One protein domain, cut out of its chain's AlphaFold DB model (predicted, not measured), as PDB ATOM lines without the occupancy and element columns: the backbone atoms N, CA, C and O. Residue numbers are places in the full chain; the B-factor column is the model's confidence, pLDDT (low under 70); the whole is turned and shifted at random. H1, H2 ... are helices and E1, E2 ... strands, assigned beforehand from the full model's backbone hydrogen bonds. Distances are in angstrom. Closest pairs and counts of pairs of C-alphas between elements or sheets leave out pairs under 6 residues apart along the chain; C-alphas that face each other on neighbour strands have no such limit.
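This is residues 88 to 169 of the 169 residues of the protein "N-acetyltransferase" of Laccaria bicolor (strain S238N-H82 / ATCC MYA-4686) (UniProt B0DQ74). A long antiparallel pair of strands, E2 and E3, makes the middle of a small twisted sheet, with the short strands E1 and E4 at its edges and the helix H1 packed over E3 and E2, running along them. At one end of the long axis a loop sticks out with residues 118 to 123 and 125 to 131, and at the other end the chain turns back through a loop that holds Pro 149. The printed part has 82 residues with two named helices and four named strands, in the order E1, H1, E2, H2, E3, E4; the sheet is mixed, in the order E1, E3, E2, E4. The class is mixed, helices and strands, with 35 of the 82 residues in named elements. The whole is only just loose, close to compact, with a radius of gyration of the C-alphas of 14.5 A and spans of 48 by 27 by 21 A.

E1 is residues 88 to 90, 6.9 A long, and begins at C-alpha 88 (-24.392, 34.844, -46.106). H1, residues 94 to 102, measures 12.2 A. E2, residues 106 to 112, measures 18.0 A, and H2, residues 114 to 118, measures 6.6 A. E3, residues 137 to 144, is 22.3 A long and begins at C-alpha 137 (-32.871, 39.643, -43.169). E4, residues 162 to 164, is 7.0 A long and ends at C-alpha 164 (-30.485, 37.088, -34.075).

The inner strands E3 and E2 are antiparallel at 150 degrees, with N 108 and O 140 at 2.8 A. E1 is an edge strand, antiparallel to E3 at 144 degrees, with N 139 and O 89 at 2.8 A. The other edge strand, E4, is parallel to E2 at 47 degrees, with N 163 and O 110 at 2.9 A. From edge to edge the strands' lines turn by 105 degrees. H1 is on the sheet at a height over the sheet of 9.1 A, over E3 and only just over E2, on which 3 of its C-alphas fall; on the local plane it runs along the strands, at 12 degrees to E3. The closest C-alphas of H1 and E1 are those of Ile 97 and Phe 89, 7.3 A apart. E1, H1 and E2 form a split strand-helix-strand unit, two strands running the same way with E3 between them, and its crossover is right-handed. H2 only grazes the sheet, with residues 114 to 115; the closest C-alphas of H2 and E3 are those of Tyr 114 and Glu 138, 7.1 A apart. H1 and H2 are apart. In H1 and H2 every O i to N i+4 pair is within hydrogen-bond range.

The two C-alphas farthest apart, those of Gly 127 and Pro 149, are 48.3 A apart. The printed part has no cut. The links H2 to E3, 18 residues, and E3 to E4, 17 residues, are long. The mean pLDDT of the printed part is 74.3, and residues 113 to 137 and 165 to 169 are under 70.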
ATOM      1  N   PHE A  88     -23.312  33.882 -46.345       89.25
ATOM      2  CA  PHE A  88     -24.392  34.844 -46.106       89.25
ATOM      3  C   PHE A  88     -24.695  35.723 -47.314       89.25
ATOM      4  O   PHE A  88     -23.813  36.388 -47.868       89.25
ATOM      5  N   PHE A  89     -25.981  35.807 -47.655       84.00
ATOM      6  CA  PHE A  89     -26.504  36.742 -48.648       84.00
ATOM      7  C   PHE A  89     -27.569  37.657 -48.064       84.00
ATOM      8  O   PHE A  89     -28.438  37.229 -47.307       84.00
ATOM      9  N   GLN A  90     -27.577  38.910 -48.513       83.12
ATOM     10  CA  GLN A  90     -28.749  39.762 -48.348       83.12
ATOM     11  C   GLN A  90     -29.914  39.171 -49.149       83.12
ATOM     12  O   GLN A  90     -29.753  38.826 -50.323       83.12
ATOM     13  N   ARG A  91     -31.103  39.089 -48.536       81.25
ATOM     14  CA  ARG A  91     -32.320  38.555 -49.177       81.25
ATOM     15  C   ARG A  91     -32.636  39.219 -50.520       81.25
ATOM     16  O   ARG A  91     -33.193  38.574 -51.404       81.25
ATOM     17  N   THR A  92     -32.295  40.494 -50.671       81.00
ATOM     18  CA  THR A  92     -32.557  41.291 -51.875       81.00
ATOM     19  C   THR A  92     -31.714  40.863 -53.083       81.00
ATOM     20  O   THR A  92     -32.103  41.128 -54.220       81.00
ATOM     21  N   ILE A  93     -30.610  40.127 -52.889       83.62
ATOM     22  CA  ILE A  93     -29.728  39.647 -53.969       83.62
ATOM     23  C   ILE A  93     -30.262  38.317 -54.540       83.62
ATOM     24  O   ILE A  93     -29.620  37.267 -54.498       83.62
ATOM     25  N   ILE A  94     -31.471  38.368 -55.106       86.12
ATOM     26  CA  ILE A  94     -32.231  37.195 -55.578       86.12
ATOM     27  C   ILE A  94     -31.471  36.402 -56.653       86.12
ATOM     28  O   ILE A  94     -31.557  35.176 -56.697       86.12
ATOM     29  N   ILE A  95     -30.713  37.084 -57.520       86.94
ATOM     30  CA  ILE A  95     -29.950  36.446 -58.605       86.94
ATOM     31  C   ILE A  95     -28.887  35.501 -58.036       86.94
ATOM     32  O   ILE A  95     -28.771  34.366 -58.495       86.94
ATOM     33  N   ALA A  96     -28.144  35.947 -57.020       85.06
ATOM     34  CA  ALA A  96     -27.135  35.114 -56.384       85.06
ATOM     35  C   ALA A  96     -27.787  33.958 -55.623       85.06
ATOM     36  O   ALA A  96     -27.365  32.821 -55.786       85.06
ATOM     37  N   ILE A  97     -28.869  34.215 -54.879       89.06
ATOM     38  CA  ILE A  97     -29.608  33.167 -54.158       89.06
ATOM     39  C   ILE A  97     -30.031  32.044 -55.114       89.06
ATOM     40  O   ILE A  97     -29.733  30.884 -54.853       89.06
ATOM     41  N   LYS A  98     -30.633  32.380 -56.264       91.00
ATOM     42  CA  LYS A  98     -31.021  31.387 -57.280       91.00
ATOM     43  C   LYS A  98     -29.828  30.626 -57.859       91.00
ATOM     44  O   LYS A  98     -29.943  29.431 -58.114       91.00
ATOM     45  N   MET A  99     -28.697  31.302 -58.068       90.38
ATOM     46  CA  MET A  99     -27.464  30.659 -58.527       90.38
ATOM     47  C   MET A  99     -26.989  29.605 -57.519       90.38
ATOM     48  O   MET A  99     -26.745  28.470 -57.911       90.38
ATOM     49  N   TYR A 100     -26.908  29.951 -56.231       92.69
ATOM     50  CA  TYR A 100     -26.488  29.016 -55.182       92.69
ATOM     51  C   TYR A 100     -27.502  27.885 -54.967       92.69
ATOM     52  O   TYR A 100     -27.102  26.734 -54.818       92.69
ATOM     53  N   GLU A 101     -28.805  28.165 -55.026       93.19
ATOM     54  CA  GLU A 101     -29.842  27.121 -54.978       93.19
ATOM     55  C   GLU A 101     -29.702  26.126 -56.140       93.19
ATOM     56  O   GLU A 101     -29.802  24.918 -55.929       93.19
ATOM     57  N   GLY A 102     -29.372  26.606 -57.345       92.50
ATOM     58  CA  GLY A 102     -29.057  25.754 -58.496       92.50
ATOM     59  C   GLY A 102     -27.794  24.899 -58.317       92.50
ATOM     60  O   GLY A 102     -27.707  23.822 -58.897       92.50
ATOM     61  N   LEU A 103     -26.850  25.337 -57.478       92.19
ATOM     62  CA  LEU A 103     -25.645  24.584 -57.102       92.19
ATOM     63  C   LEU A 103     -25.883  23.605 -55.934       92.19
ATOM     64  O   LEU A 103     -24.952  22.922 -55.504       92.19
ATOM     65  N   GLY A 104     -27.112  23.514 -55.417       93.38
ATOM     66  CA  GLY A 104     -27.482  22.601 -54.332       93.38
ATOM     67  C   GLY A 104     -27.368  23.195 -52.925       93.38
ATOM     68  O   GLY A 104     -27.444  22.451 -51.946       93.38
ATOM     69  N   TYR A 105     -27.205  24.514 -52.799       95.00
ATOM     70  CA  TYR A 105     -27.305  25.187 -51.506       95.00
ATOM     71  C   TYR A 105     -28.768  25.325 -51.078       95.00
ATOM     72  O   TYR A 105     -29.674  25.497 -51.891       95.00
ATOM     73  N   SER A 106     -28.999  25.302 -49.770       94.62
ATOM     74  CA  SER A 106     -30.321  25.478 -49.171       94.62
ATOM     75  C   SER A 106     -30.266  26.485 -48.029       94.62
ATOM     76  O   SER A 106     -29.261  26.593 -47.329       94.62
ATOM     77  N   VAL A 107     -31.346  27.242 -47.833       94.06
ATOM     78  CA  VAL A 107     -31.422  28.203 -46.725       94.06
ATOM     79  C   VAL A 107     -31.535  27.441 -45.406       94.06
ATOM     80  O   VAL A 107     -32.506  26.717 -45.199       94.06
ATOM     81  N   PHE A 108     -30.584  27.647 -44.498       93.44
ATOM     82  CA  PHE A 108     -30.555  27.031 -43.172       93.44
ATOM     83  C   PHE A 108     -31.268  27.875 -42.110       93.44
ATOM     84  O   PHE A 108     -31.977  27.338 -41.252       93.44
ATOM     85  N   LYS A 109     -31.079  29.198 -42.161       91.19
ATOM     86  CA  LYS A 109     -31.723  30.177 -41.273       91.19
ATOM     87  C   LYS A 109     -31.727  31.572 -41.897       91.19
ATOM     88  O   LYS A 109     -30.994  31.854 -42.845       91.19
ATOM     89  N   ARG A 110     -32.533  32.455 -41.317       89.56
ATOM     90  CA  ARG A 110     -32.530  33.894 -41.576       89.56
ATOM     91  C   ARG A 110     -31.906  34.630 -40.398       89.56
ATOM     92  O   ARG A 110     -32.309  34.393 -39.261       89.56
ATOM     93  N   LEU A 111     -30.964  35.527 -40.666       83.69
ATOM     94  CA  LEU A 111     -30.307  36.343 -39.651       83.69
ATOM     95  C   LEU A 111     -30.831  37.768 -39.663       83.69
ATOM     96  O   LEU A 111     -30.929  38.392 -40.716       83.69
ATOM     97  N   ARG A 112     -31.132  38.289 -38.474       81.31
ATOM     98  CA  ARG A 112     -31.371  39.719 -38.258       81.31
ATOM     99  C   ARG A 112     -30.054  40.432 -37.965       81.31
ATOM    100  O   ARG A 112     -29.320  39.976 -37.096       81.31
ATOM    101  N   GLU A 113     -29.828  41.569 -38.627       68.00
ATOM    102  CA  GLU A 113     -28.825  42.584 -38.247       68.00
ATOM    103  C   GLU A 113     -27.338  42.164 -38.391       68.00
ATOM    104  O   GLU A 113     -26.474  42.711 -37.707       68.00
ATOM    105  N   TYR A 114     -26.992  41.236 -39.295       61.41
ATOM    106  CA  TYR A 114     -25.610  40.733 -39.428       61.41
ATOM    107  C   TYR A 114     -24.632  41.770 -40.029       61.41
ATOM    108  O   TYR A 114     -23.687  42.182 -39.349       61.41
ATOM    109  N   TYR A 115     -24.870  42.304 -41.234       57.00
ATOM    110  CA  TYR A 115     -24.015  43.353 -41.819       57.00
ATOM    111  C   TYR A 115     -24.161  44.719 -41.130       57.00
ATOM    112  O   TYR A 115     -23.196  45.487 -41.104       57.00
ATOM    113  N   GLY A 116     -25.325  45.011 -40.534       58.22
ATOM    114  CA  GLY A 116     -25.555  46.244 -39.766       58.22
ATOM    115  C   GLY A 116     -24.618  46.380 -38.561       58.22
ATOM    116  O   GLY A 116     -24.200  47.486 -38.222       58.22
ATOM    117  N   ARG A 117     -24.210  45.251 -37.963       55.38
ATOM    118  CA  ARG A 117     -23.259  45.202 -36.844       55.38
ATOM    119  C   ARG A 117     -21.796  45.156 -37.290       55.38
ATOM    120  O   ARG A 117     -20.940  45.709 -36.605       55.38
ATOM    121  N   LEU A 118     -21.504  44.519 -38.426       53.19
ATOM    122  CA  LEU A 118     -20.139  44.392 -38.958       53.19
ATOM    123  C   LEU A 118     -19.564  45.720 -39.484       53.19
ATOM    124  O   LEU A 118     -18.367  45.801 -39.735       53.19
ATOM    125  N   GLY A 119     -20.386  46.763 -39.668       50.56
ATOM    126  CA  GLY A 119     -19.921  48.073 -40.146       50.56
ATOM    127  C   GLY A 119     -19.402  48.064 -41.593       50.56
ATOM    128  O   GLY A 119     -18.766  49.022 -42.021       50.56
ATOM    129  N   VAL A 120     -19.681  46.995 -42.352       47.72
ATOM    130  CA  VAL A 120     -19.165  46.742 -43.719       47.72
ATOM    131  C   VAL A 120     -19.945  47.517 -44.802       47.72
ATOM    132  O   VAL A 120     -19.669  47.410 -45.992       47.72
ATOM    133  N   GLY A 121     -20.886  48.372 -44.405       42.12
ATOM    134  CA  GLY A 121     -21.446  49.428 -45.246       42.12
ATOM    135  C   GLY A 121     -21.182  50.766 -44.575       42.12
ATOM    136  O   GLY A 121     -21.539  50.938 -43.414       42.12
ATOM    137  N   GLY A 122     -20.563  51.711 -45.284       37.72
ATOM    138  CA  GLY A 122     -20.207  53.053 -44.802       37.72
ATOM    139  C   GLY A 122     -21.386  53.967 -44.439       37.72
ATOM    140  O   GLY A 122     -21.309  55.171 -44.652       37.72
ATOM    141  N   MET A 123     -22.468  53.436 -43.875       40.12
ATOM    142  CA  MET A 123     -23.574  54.198 -43.319       40.12
ATOM    143  C   MET A 123     -23.507  54.150 -41.795       40.12
ATOM    144  O   MET A 123     -24.235  53.436 -41.113       40.12
ATOM    145  N   ARG A 124     -22.627  54.997 -41.250       37.66
ATOM    146  CA  ARG A 124     -22.814  55.546 -39.906       37.66
ATOM    147  C   ARG A 124     -24.050  56.445 -39.940       37.66
ATOM    148  O   ARG A 124     -23.928  57.664 -40.027       37.66
ATOM    149  N   HIS A 125     -25.247  55.868 -39.866       36.47
ATOM    150  CA  HIS A 125     -26.405  56.642 -39.435       36.47
ATOM    151  C   HIS A 125     -26.316  56.825 -37.924       36.47
ATOM    152  O   HIS A 125     -26.844  56.058 -37.126       36.47
ATOM    153  N   ALA A 126     -25.594  57.879 -37.551       36.53
ATOM    154  CA  ALA A 126     -25.731  58.512 -36.259       36.53
ATOM    155  C   ALA A 126     -27.217  58.837 -36.007       36.53
ATOM    156  O   ALA A 126     -27.859  59.521 -36.802       36.53
ATOM    157  N   GLY A 127     -27.752  58.355 -34.887       35.03
ATOM    158  CA  GLY A 127     -28.821  59.053 -34.174       35.03
ATOM    159  C   GLY A 127     -30.232  59.043 -34.769       35.03
ATOM    160  O   GLY A 127     -31.030  59.895 -34.385       35.03
ATOM    161  N   ARG A 128     -30.604  58.098 -35.637       35.53
ATOM    162  CA  ARG A 128     -32.027  57.808 -35.878       35.53
ATOM    163  C   ARG A 128     -32.293  56.343 -35.610       35.53
ATOM    164  O   ARG A 128     -31.618  55.494 -36.177       35.53
ATOM    165  N   SER A 129     -33.270  56.092 -34.736       40.12
ATOM    166  CA  SER A 129     -33.968  54.814 -34.599       40.12
ATOM    167  C   SER A 129     -34.140  54.218 -35.993       40.12
ATOM    168  O   SER A 129     -34.930  54.723 -36.794       40.12
ATOM    169  N   CYS A 130     -33.294  53.242 -36.324       41.72
ATOM    170  CA  CYS A 130     -33.406  52.504 -37.560       41.72
ATOM    171  C   CYS A 130     -34.680  51.697 -37.376       41.72
ATOM    172  O   CYS A 130     -34.717  50.754 -36.584       41.72
ATOM    173  N   SER A 131     -35.760  52.167 -37.995       36.94
ATOM    174  CA  SER A 131     -36.992  51.410 -38.128       36.94
ATOM    175  C   SER A 131     -36.599  50.002 -38.551       36.94
ATOM    176  O   SER A 131     -36.062  49.824 -39.642       36.94
ATOM    177  N   LEU A 132     -36.797  49.051 -37.640       43.88
ATOM    178  CA  LEU A 132     -36.553  47.627 -37.805       43.88
ATOM    179  C   LEU A 132     -37.425  47.123 -38.956       43.88
ATOM    180  O   LEU A 132     -38.517  46.601 -38.738       43.88
ATOM    181  N   LEU A 133     -36.983  47.336 -40.191       45.22
ATOM    182  CA  LEU A 133     -37.631  46.759 -41.347       45.22
ATOM    183  C   LEU A 133     -37.189  45.302 -41.406       45.22
ATOM    184  O   LEU A 133     -36.009  44.964 -41.394       45.22
ATOM    185  N   THR A 134     -38.172  44.417 -41.478       46.44
ATOM    186  CA  THR A 134     -38.063  42.964 -41.670       46.44
ATOM    187  C   THR A 134     -37.341  42.555 -42.968       46.44
ATOM    188  O   THR A 134     -37.270  41.366 -43.298       46.44
ATOM    189  N   GLU A 135     -36.822  43.527 -43.715       51.12
ATOM    190  CA  GLU A 135     -36.263  43.408 -45.056       51.12
ATOM    191  C   GLU A 135     -34.741  43.204 -45.051       51.12
ATOM    192  O   GLU A 135     -34.232  42.534 -45.949       51.12
ATOM    193  N   ASP A 136     -34.041  43.610 -43.986       57.41
ATOM    194  CA  ASP A 136     -32.589  43.406 -43.803       57.41
ATOM    195  C   ASP A 136     -32.244  42.007 -43.261       57.41
ATOM    196  O   ASP A 136     -31.251  41.794 -42.563       57.41
ATOM    197  N   LEU A 137     -33.108  41.028 -43.539       63.03
ATOM    198  CA  LEU A 137     -32.871  39.643 -43.169       63.03
ATOM    199  C   LEU A 137     -31.873  39.019 -44.140       63.03
ATOM    200  O   LEU A 137     -32.140  38.890 -45.336       63.03
ATOM    201  N   GLU A 138     -30.752  38.562 -43.609       83.25
ATOM    202  CA  GLU A 138     -29.763  37.808 -44.363       83.25
ATOM    203  C   GLU A 138     -30.090  36.321 -44.349       83.25
ATOM    204  O   GLU A 138     -30.748  35.815 -43.441       83.25
ATOM    205  N   LEU A 139     -29.670  35.618 -45.391       89.06
ATOM    206  CA  LEU A 139     -29.869  34.189 -45.552       89.06
ATOM    207  C   LEU A 139     -28.545  33.475 -45.316       89.06
ATOM    208  O   LEU A 139     -27.573  33.754 -46.013       89.06
ATOM    209  N   ASP A 140     -28.550  32.544 -44.365       92.06
ATOM    210  CA  ASP A 140     -27.529  31.506 -44.226       92.06
ATOM    211  C   ASP A 140     -27.832  30.421 -45.263       92.06
ATOM    212  O   ASP A 140     -28.847  29.725 -45.143       92.06
ATOM    213  N   LEU A 141     -27.014  30.318 -46.306       94.19
ATOM    214  CA  LEU A 141     -27.122  29.267 -47.314       94.19
ATOM    215  C   LEU A 141     -26.062  28.209 -47.042       94.19
ATOM    216  O   LEU A 141     -24.891  28.544 -46.922       94.19
ATOM    217  N   ARG A 142     -26.465  26.936 -47.008       94.94
ATOM    218  CA  ARG A 142     -25.577  25.801 -46.727       94.94
ATOM    219  C   ARG A 142     -25.689  24.718 -47.778       94.94
ATOM    220  O   ARG A 142     -26.798  24.391 -48.215       94.94
ATOM    221  N   LYS A 143     -24.553  24.115 -48.108       94.62
ATOM    222  CA  LYS A 143     -24.464  22.894 -48.905       94.62
ATOM    223  C   LYS A 143     -23.774  21.798 -48.082       94.62
ATOM    224  O   LYS A 143     -22.625  21.994 -47.685       94.62
ATOM    225  N   PRO A 144     -24.457  20.676 -47.795       94.31
ATOM    226  CA  PRO A 144     -23.877  19.569 -47.046       94.31
ATOM    227  C   PRO A 144     -22.906  18.785 -47.930       94.31
ATOM    228  O   PRO A 144     -23.201  18.528 -49.099       94.31
ATOM    229  N   PHE A 145     -21.799  18.337 -47.350       93.25
ATOM    230  CA  PHE A 145     -20.913  17.356 -47.969       93.25
ATOM    231  C   PHE A 145     -21.219  15.937 -47.467       93.25
ATOM    232  O   PHE A 145     -21.873  15.776 -46.432       93.25
ATOM    233  N   PRO A 146     -20.746  14.889 -48.168       89.56
ATOM    234  CA  PRO A 146     -20.741  13.502 -47.697       89.56
ATOM    235  C   PRO A 146     -20.303  13.315 -46.237       89.56
ATOM    236  O   PRO A 146     -20.814  12.424 -45.556       89.56
ATOM    237  N   GLY A 147     -19.407  14.179 -45.741       86.75
ATOM    238  CA  GLY A 147     -18.981  14.220 -44.343       86.75
ATOM    239  C   GLY A 147     -20.107  14.457 -43.324       86.75
ATOM    240  O   GLY A 147     -19.937  14.073 -42.172       86.75
ATOM    241  N   ASP A 148     -21.265  15.010 -43.715       89.12
ATOM    242  CA  ASP A 148     -22.470  15.190 -42.881       89.12
ATOM    243  C   ASP A 148     -23.550  14.121 -43.169       89.12
ATOM    244  O   ASP A 148     -24.606  14.420 -43.742       89.12
ATOM    245  N   PRO A 149     -23.363  12.859 -42.732       86.19
ATOM    246  CA  PRO A 149     -24.291  11.768 -43.038       86.19
ATOM    247  C   PRO A 149     -25.671  11.970 -42.400       86.19
ATOM    248  O   PRO A 149     -26.668  11.433 -42.874       86.19
ATOM    249  N   LYS A 150     -25.740  12.747 -41.310       89.38
ATOM    250  CA  LYS A 150     -26.986  13.047 -40.593       89.38
ATOM    251  C   LYS A 150     -27.699  14.281 -41.145       89.38
ATOM    252  O   LYS A 150     -28.770  14.604 -40.636       89.38
ATOM    253  N   ARG A 151     -27.122  14.960 -42.146       89.38
ATOM    254  CA  ARG A 151     -27.673  16.170 -42.773       89.38
ATOM    255  C   ARG A 151     -28.066  17.241 -41.751       89.38
ATOM    256  O   ARG A 151     -29.092  17.902 -41.887       89.38
ATOM    257  N   ARG A 152     -27.253  17.410 -40.705       87.38
ATOM    258  CA  ARG A 152     -27.500  18.392 -39.632       87.38
ATOM    259  C   ARG A 152     -27.359  19.828 -40.125       87.38
ATOM    260  O   ARG A 152     -27.946  20.736 -39.537       87.38
ATOM    261  N   SER A 153     -26.586  20.019 -41.190       86.19
ATOM    262  CA  SER A 153     -26.305  21.312 -41.812       86.19
ATOM    263  C   SER A 153     -27.406  21.816 -42.749       86.19
ATOM    264  O   SER A 153     -27.319  22.944 -43.221       86.19
ATOM    265  N   VAL A 154     -28.467  21.040 -42.994       90.75
ATOM    266  CA  VAL A 154     -29.597  21.446 -43.844       90.75
ATOM    267  C   VAL A 154     -30.920  21.368 -43.098       90.75
ATOM    268  O   VAL A 154     -31.095  20.571 -42.177       90.75
ATOM    269  N   ARG A 155     -31.871  22.224 -43.483       90.19
ATOM    270  CA  ARG A 155     -33.205  22.289 -42.872       90.19
ATOM    271  C   ARG A 155     -34.274  22.533 -43.937       90.19
ATOM    272  O   ARG A 155     -34.142  23.495 -44.689       90.19
ATOM    273  N   PRO A 156     -35.364  21.746 -43.975       87.25
ATOM    274  CA  PRO A 156     -36.441  21.959 -44.944       87.25
ATOM    275  C   PRO A 156     -37.199  23.280 -44.714       87.25
ATOM    276  O   PRO A 156     -37.680  23.887 -45.663       87.25
ATOM    277  N   ASN A 157     -37.261  23.763 -43.470       89.31
ATOM    278  CA  ASN A 157     -37.941  24.998 -43.064       89.31
ATOM    279  C   ASN A 157     -36.969  26.136 -42.694       89.31
ATOM    280  O   ASN A 157     -37.305  27.020 -41.905       89.31
ATOM    281  N   GLY A 158     -35.740  26.137 -43.226       87.06
ATOM    282  CA  GLY A 158     -34.734  27.127 -42.824       87.06
ATOM    283  C   GLY A 158     -35.098  28.574 -43.179       87.06
ATOM    284  O   GLY A 158     -34.697  29.502 -42.481       87.06
ATOM    285  N   ARG A 159     -35.952  28.790 -44.191       87.50
ATOM    286  CA  ARG A 159     -36.513  30.118 -44.498       87.50
ATOM    287  C   ARG A 159     -37.429  30.648 -43.387       87.50
ATOM    288  O   ARG A 159     -37.520  31.859 -43.222       87.50
ATOM    289  N   ASP A 160     -38.057  29.789 -42.597       87.75
ATOM    290  CA  ASP A 160     -38.976  30.217 -41.535       87.75
ATOM    291  C   ASP A 160     -38.249  30.430 -40.202       87.75
ATOM    292  O   ASP A 160     -38.759  31.083 -39.290       87.75
ATOM    293  N   LYS A 161     -37.014  29.927 -40.085       87.62
ATOM    294  CA  LYS A 161     -36.208  30.045 -38.873       87.62
ATOM    295  C   LYS A 161     -35.459  31.376 -38.841       87.62
ATOM    296  O   LYS A 161     -34.421  31.522 -39.479       87.62
ATOM    297  N   ILE A 162     -35.959  32.322 -38.053       85.69
ATOM    298  CA  ILE A 162     -35.301  33.610 -37.804       85.69
ATOM    299  C   ILE A 162     -34.466  33.517 -36.522       85.69
ATOM    300  O   ILE A 162     -34.938  33.000 -35.510       85.69
ATOM    301  N   VAL A 163     -33.226  33.993 -36.589       85.50
ATOM    302  CA  VAL A 163     -32.233  33.988 -35.507       85.50
ATOM    303  C   VAL A 163     -31.582  35.372 -35.439       85.50
ATOM    304  O   VAL A 163     -31.423  36.040 -36.465       85.50
ATOM    305  N   SER A 164     -31.229  35.833 -34.241       78.62
ATOM    306  CA  SER A 164     -30.485  37.088 -34.075       78.62
ATOM    307  C   SER A 164     -29.008  36.885 -34.420       78.62
ATOM    308  O   SER A 164     -28.428  35.872 -34.033       78.62
ATOM    309  N   ALA A 165     -28.359  37.843 -35.093       68.94
ATOM    310  CA  ALA A 165     -26.919  37.760 -35.361       68.94
ATOM    311  C   ALA A 165     -26.073  37.645 -34.077       68.94
ATOM    312  O   ALA A 165     -24.979  37.097 -34.118       68.94
ATOM    313  N   CYS A 166     -26.575  38.095 -32.920       64.25
ATOM    314  CA  CYS A 166     -25.885  37.943 -31.633       64.25
ATOM    315  C   CYS A 166     -25.738  36.487 -31.169       64.25
ATOM    316  O   CYS A 166     -24.884  36.205 -30.336       64.25
ATOM    317  N   GLU A 167     -26.559  35.579 -31.692       60.62
ATOM    318  CA  GLU A 167     -26.545  34.152 -31.352       60.62
ATOM    319  C   GLU A 167     -25.634  33.345 -32.292       60.62
ATOM    320  O   GLU A 167     -25.580  32.120 -32.210       60.62
ATOM    321  N   VAL A 168     -24.947  34.021 -33.218       62.00
ATOM    322  CA  VAL A 168     -24.054  33.413 -34.204       62.00
ATOM    323  C   VAL A 168     -22.663  33.999 -33.989       62.00
ATOM    324  O   VAL A 168     -22.389  35.119 -34.414       62.00
ATOM    325  N   SER A 169     -21.810  33.260 -33.279       45.28
ATOM    326  CA  SER A 169     -20.392  33.571 -33.085       45.28
ATOM    327  C   SER A 169     -19.547  32.322 -33.225       45.28
ATOM    328  O   SER A 169     -20.067  31.224 -32.931       45.28
TER     329      SER A 169